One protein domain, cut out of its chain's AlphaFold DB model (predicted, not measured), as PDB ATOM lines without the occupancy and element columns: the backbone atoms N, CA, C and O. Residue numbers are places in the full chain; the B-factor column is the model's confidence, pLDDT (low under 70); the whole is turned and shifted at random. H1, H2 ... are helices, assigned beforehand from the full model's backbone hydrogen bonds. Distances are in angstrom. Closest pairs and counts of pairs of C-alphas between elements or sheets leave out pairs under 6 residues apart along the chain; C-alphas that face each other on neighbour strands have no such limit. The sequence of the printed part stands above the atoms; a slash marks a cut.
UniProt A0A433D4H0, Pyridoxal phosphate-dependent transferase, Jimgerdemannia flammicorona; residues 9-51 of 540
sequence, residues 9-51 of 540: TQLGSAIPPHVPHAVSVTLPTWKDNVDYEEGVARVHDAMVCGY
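This is residues 9 to 51 of the 540 residues of the protein "Pyridoxal phosphate-dependent transferase" of Jimgerdemannia flammicorona (UniProt A0A433D4H0). There is little regular structure here: a long loop, residues 9 to 29, reaches out to Pro 20 at one end and folds back, and two short helices, H1 and then H2, pack together at the other end. After H2, residues 45 to 51 fold back toward the loop. You have 43 printed residues, 12 of them in the two helices, no named strand, and the class all helix. The whole is compact, with a radius of gyration of the C-alphas of 9.7 A, yet elongated, spanning 27 by 15 by 13 A.

Past the loop, look at H1, residues 30 to 37, and H2, residues 41 to 44, joined by a tight link. They touch, the closest C-alphas being those of Tyr 36 and Val 43, 5.8 A apart. In H1 every O i to N i+4 pair is within hydrogen-bond range; H2 is too short for such a pair, and its one O i to N i+3 pair is within range.

Start at C-alpha 9, (199.064, 157.143, 175.114). Find C-alpha 30 at (190.854, 155.425, 184.846); from there H1 runs 11.1 A to C-alpha 37. H2 runs 5.0 A from C-alpha 41 to C-alpha 44 at (185.151, 165.055, 174.512).

The two farthest C-alphas, those of Pro 20 and Glu 38, are 27.6 A apart. The printed part has no cut, and no printed residue is under 70 in pLDDT.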
ATOM      1  N   THR A   9     199.273 156.785 173.701       86.06
ATOM      2  CA  THR A   9     199.064 157.143 175.114       86.06
ATOM      3  C   THR A   9     198.374 158.495 175.290       86.06
ATOM      4  O   THR A   9     197.972 158.849 176.395       86.06
ATOM      5  N   GLN A  10     198.219 159.261 174.207       90.25
ATOM      6  CA  GLN A  10     197.550 160.555 174.212       90.25
ATOM      7  C   GLN A  10     196.025 160.376 174.229       90.25
ATOM      8  O   GLN A  10     195.450 159.780 173.314       90.25
ATOM      9  N   LEU A  11     195.377 160.963 175.239       90.25
ATOM     10  CA  LEU A  11     193.920 161.051 175.360       90.25
ATOM     11  C   LEU A  11     193.266 161.485 174.042       90.25
ATOM     12  O   LEU A  11     193.716 162.437 173.406       90.25
ATOM     13  N   GLY A  12     192.195 160.794 173.657       86.50
ATOM     14  CA  GLY A  12     191.409 161.130 172.474       86.50
ATOM     15  C   GLY A  12     192.006 160.666 171.142       86.50
ATOM     16  O   GLY A  12     191.367 160.852 170.109       86.50
ATOM     17  N   SER A  13     193.183 160.029 171.140       86.69
ATOM     18  CA  SER A  13     193.817 159.500 169.922       86.69
ATOM     19  C   SER A  13     193.150 158.223 169.412       86.69
ATOM     20  O   SER A  13     192.717 157.384 170.204       86.69
ATOM     21  N   ALA A  14     193.129 158.052 168.089       83.81
ATOM     22  CA  ALA A  14     192.601 156.872 167.406       83.81
ATOM     23  C   ALA A  14     193.322 155.569 167.791       83.81
ATOM     24  O   ALA A  14     194.546 155.552 167.915       83.81
ATOM     25  N   ILE A  15     192.569 154.471 167.915       80.69
ATOM     26  CA  ILE A  15     193.109 153.114 168.074       80.69
ATOM     27  C   ILE A  15     192.622 152.232 166.905       80.69
ATOM     28  O   ILE A  15     191.412 152.015 166.799       80.69
ATOM     29  N   PRO A  16     193.526 151.673 166.071       79.12
ATOM     30  CA  PRO A  16     194.985 151.847 166.099       79.12
ATOM     31  C   PRO A  16     195.423 153.260 165.644       79.12
ATOM     32  O   PRO A  16     194.647 153.963 164.989       79.12
ATOM     33  N   PRO A  17     196.651 153.700 165.977       76.44
ATOM     34  CA  PRO A  17     197.116 155.051 165.669       76.44
ATOM     35  C   PRO A  17     197.264 155.260 164.157       76.44
ATOM     36  O   PRO A  17     197.682 154.358 163.435       76.44
ATOM     37  N   HIS A  18     196.943 156.469 163.689       72.19
ATOM     38  CA  HIS A  18     196.989 156.883 162.275       72.19
ATOM     39  C   HIS A  18     196.121 156.059 161.301       72.19
ATOM     40  O   HIS A  18     196.278 156.196 160.090       72.19
ATOM     41  N   VAL A  19     195.183 155.238 161.789       75.50
ATOM     42  CA  VAL A  19     194.290 154.448 160.927       75.50
ATOM     43  C   VAL A  19     193.056 155.268 160.508       75.50
ATOM     44  O   VAL A  19     192.283 155.684 161.379       75.50
ATOM     45  N   PRO A  20     192.809 155.478 159.198       77.75
ATOM     46  CA  PRO A  20     191.583 156.111 158.717       77.75
ATOM     47  C   PRO A  20     190.331 155.339 159.149       77.75
ATOM     48  O   PRO A  20     190.318 154.106 159.176       77.75
ATOM     49  N   HIS A  21     189.259 156.069 159.467       83.44
ATOM     50  CA  HIS A  21     187.977 155.520 159.939       83.44
ATOM     51  C   HIS A  21     188.061 154.674 161.226       83.44
ATOM     52  O   HIS A  21     187.186 153.840 161.464       83.44
ATOM     53  N   ALA A  22     189.072 154.890 162.076       84.56
ATOM     54  CA  ALA A  22     189.131 154.284 163.405       84.56
ATOM     55  C   ALA A  22     187.831 154.528 164.202       84.56
ATOM     56  O   ALA A  22     187.370 155.661 164.346       84.56
ATOM     57  N   VAL A  23     187.249 153.451 164.738       84.56
ATOM     58  CA  VAL A  23     186.000 153.457 165.525       84.56
ATOM     59  C   VAL A  23     186.252 153.260 167.024       84.56
ATOM     60  O   VAL A  23     185.343 152.915 167.780       84.56
ATOM     61  N   SER A  24     187.500 153.425 167.465       85.19
ATOM     62  CA  SER A  24     187.955 153.284 168.853       85.19
ATOM     63  C   SER A  24     188.974 154.367 169.201       85.19
ATOM     64  O   SER A  24     189.674 154.879 168.327       85.19
ATOM     65  N   VAL A  25     189.028 154.733 170.482       86.44
ATOM     66  CA  VAL A  25     189.734 155.919 170.980       86.44
ATOM     67  C   VAL A  25     190.488 155.608 172.273       86.44
ATOM     68  O   VAL A  25     190.115 154.704 173.017       86.44
ATOM     69  N   THR A  26     191.542 156.369 172.544       88.94
ATOM     70  CA  THR A  26     192.387 156.222 173.734       88.94
ATOM     71  C   THR A  26     191.806 156.980 174.926       88.94
ATOM     72  O   THR A  26     191.765 158.211 174.908       88.94
ATOM     73  N   LEU A  27     191.449 156.255 175.988       90.81
ATOM     74  CA  LEU A  27     191.188 156.787 177.333       90.81
ATOM     75  C   LEU A  27     192.264 156.209 178.282       90.81
ATOM     76  O   LEU A  27     192.071 155.119 178.822       90.81
ATOM     77  N   PRO A  28     193.442 156.857 178.407       90.50
ATOM     78  CA  PRO A  28     194.662 156.208 178.899       90.50
ATOM     79  C   PRO A  28     194.705 156.001 180.420       90.50
ATOM     80  O   PRO A  28     195.481 155.171 180.892       90.50
ATOM     81  N   THR A  29     193.895 156.722 181.199       89.56
ATOM     82  CA  THR A  29     193.785 156.539 182.654       89.56
ATOM     83  C   THR A  29     192.356 156.205 183.077       89.56
ATOM     84  O   THR A  29     191.390 156.511 182.377       89.56
ATOM     85  N   TRP A  30     192.189 155.640 184.278       87.94
ATOM     86  CA  TRP A  30     190.854 155.425 184.846       87.94
ATOM     87  C   TRP A  30     190.066 156.736 185.002       87.94
ATOM     88  O   TRP A  30     188.864 156.757 184.755       87.94
ATOM     89  N   LYS A  31     190.743 157.860 185.296       88.75
ATOM     90  CA  LYS A  31     190.094 159.178 185.315       88.75
ATOM     91  C   LYS A  31     189.567 159.580 183.937       88.75
ATOM     92  O   LYS A  31     188.497 160.159 183.872       88.75
ATOM     93  N   ASP A  32     190.256 159.264 182.842       89.69
ATOM     94  CA  ASP A  32     189.739 159.568 181.498       89.69
ATOM     95  C   ASP A  32     188.493 158.743 181.143       89.69
ATOM     96  O   ASP A  32     187.661 159.206 180.371       89.69
ATOM     97  N   ASN A  33     188.339 157.551 181.731       86.62
ATOM     98  CA  ASN A  33     187.144 156.719 181.570       86.62
ATOM     99  C   ASN A  33     185.964 157.258 182.403       86.62
ATOM    100  O   ASN A  33     184.843 157.308 181.904       86.62
ATOM    101  N   VAL A  34     186.214 157.731 183.631       83.00
ATOM    102  CA  VAL A  34     185.200 158.420 184.456       83.00
ATOM    103  C   VAL A  34     184.785 159.752 183.818       83.00
ATOM    104  O   VAL A  34     183.604 159.968 183.575       83.00
ATOM    105  N   ASP A  35     185.748 160.602 183.451       85.62
ATOM    106  CA  ASP A  35     185.505 161.902 182.811       85.62
ATOM    107  C   ASP A  35     184.752 161.764 181.469       85.62
ATOM    108  O   ASP A  35     183.997 162.660 181.094       85.62
ATOM    109  N   TYR A  36     184.936 160.653 180.741       83.06
ATOM    110  CA  TYR A  36     184.169 160.343 179.530       83.06
ATOM    111  C   TYR A  36     182.679 160.129 179.838       83.06
ATOM    112  O   TYR A  36     181.836 160.814 179.252       83.06
ATOM    113  N   GLU A  37     182.368 159.219 180.771       77.56
ATOM    114  CA  GLU A  37     180.999 158.857 181.182       77.56
ATOM    115  C   GLU A  37     180.270 160.012 181.894       77.56
ATOM    116  O   GLU A  37     179.063 160.182 181.727       77.56
ATOM    117  N   GLU A  38     180.998 160.847 182.640       81.00
ATOM    118  CA  GLU A  38     180.480 162.071 183.272       81.00
ATOM    119  C   GLU A  38     180.274 163.234 182.276       81.00
ATOM    120  O   GLU A  38     179.750 164.283 182.648       81.00
ATOM    121  N   GLY A  39     180.655 163.072 181.001       80.50
ATOM    122  CA  GLY A  39     180.462 164.092 179.961       80.50
ATOM    123  C   GLY A  39     181.431 165.280 180.047       80.50
ATOM    124  O   GLY A  39     181.135 166.358 179.532       80.50
ATOM    125  N   VAL A  40     182.585 165.120 180.700       84.12
ATOM    126  CA  VAL A  40     183.533 166.210 180.967       84.12
ATOM    127  C   VAL A  40     184.223 166.658 179.677       84.12
ATOM    128  O   VAL A  40     184.947 165.889 179.037       84.12
ATOM    129  N   ALA A  41     184.069 167.942 179.335       86.19
ATOM    130  CA  ALA A  41     184.575 168.550 178.097       86.19
ATOM    131  C   ALA A  41     186.053 168.224 177.793       86.19
ATOM    132  O   ALA A  41     186.383 167.895 176.661       86.19
ATOM    133  N   ARG A  42     186.924 168.171 178.817       90.25
ATOM    134  CA  ARG A  42     188.347 167.776 178.702       90.25
ATOM    135  C   ARG A  42     188.576 166.497 177.882       90.25
ATOM    136  O   ARG A  42     189.598 166.399 177.206       90.25
ATOM    137  N   VAL A  43     187.680 165.513 177.980       85.38
ATOM    138  CA  VAL A  43     187.771 164.267 177.208       85.38
ATOM    139  C   VAL A  43     187.134 164.433 175.833       85.38
ATOM    140  O   VAL A  43     187.781 164.138 174.831       85.38
ATOM    141  N   HIS A  44     185.901 164.941 175.768       82.06
ATOM    142  CA  HIS A  44     185.151 165.055 174.512       82.06
ATOM    143  C   HIS A  44     185.833 166.005 173.500       82.06
ATOM    144  O   HIS A  44     185.956 165.644 172.333       82.06
ATOM    145  N   ASP A  45     186.413 167.124 173.953       84.44
ATOM    146  CA  ASP A  45     187.178 168.098 173.140       84.44
ATOM    147  C   ASP A  45     188.550 167.570 172.654       84.44
ATOM    148  O   ASP A  45     189.210 168.174 171.786       84.44
ATOM    149  N   ALA A  46     189.025 166.474 173.257       86.88
ATOM    150  CA  ALA A  46     190.283 165.813 172.921       86.88
ATOM    151  C   ALA A  46     190.105 164.670 171.906       86.88
ATOM    152  O   ALA A  46     191.069 164.312 171.229       86.88
ATOM    153  N   MET A  47     188.899 164.106 171.778       82.75
ATOM    154  CA  MET A  47     188.612 162.988 170.876       82.75
ATOM    155  C   MET A  47     188.745 163.389 169.400       82.75
ATOM    156  O   MET A  47     187.952 164.171 168.881       82.75
ATOM    157  N   VAL A  48     189.714 162.798 168.690       77.12
ATOM    158  CA  VAL A  48     189.864 162.975 167.229       77.12
ATOM    159  C   VAL A  48     188.921 162.064 166.434       77.12
ATOM    160  O   VAL A  48     188.627 162.321 165.271       77.12
ATOM    161  N   CYS A  49     188.443 160.993 167.068       76.44
ATOM    162  CA  CYS A  49     187.483 160.037 166.531       76.44
ATOM    163  C   CYS A  49     186.710 159.363 167.675       76.44
ATOM    164  O   CYS A  49     187.070 159.470 168.847       76.44
ATOM    165  N   GLY A  50     185.677 158.599 167.331       76.69
ATOM    166  CA  GLY A  50     184.910 157.799 168.279       76.69
ATOM    167  C   GLY A  50     184.015 156.800 167.556       76.69
ATOM    168  O   GLY A  50     183.999 156.740 166.327       76.69
ATOM    169  N   TYR A  51     183.250 156.010 168.309       80.31
ATOM    170  CA  TYR A  51     182.342 155.026 167.719       80.31
ATOM    171  C   TYR A  51     181.195 155.742 166.963       80.31
ATOM    172  O   TYR A  51     180.417 156.448 167.616       80.31
TER     173      TYR A  51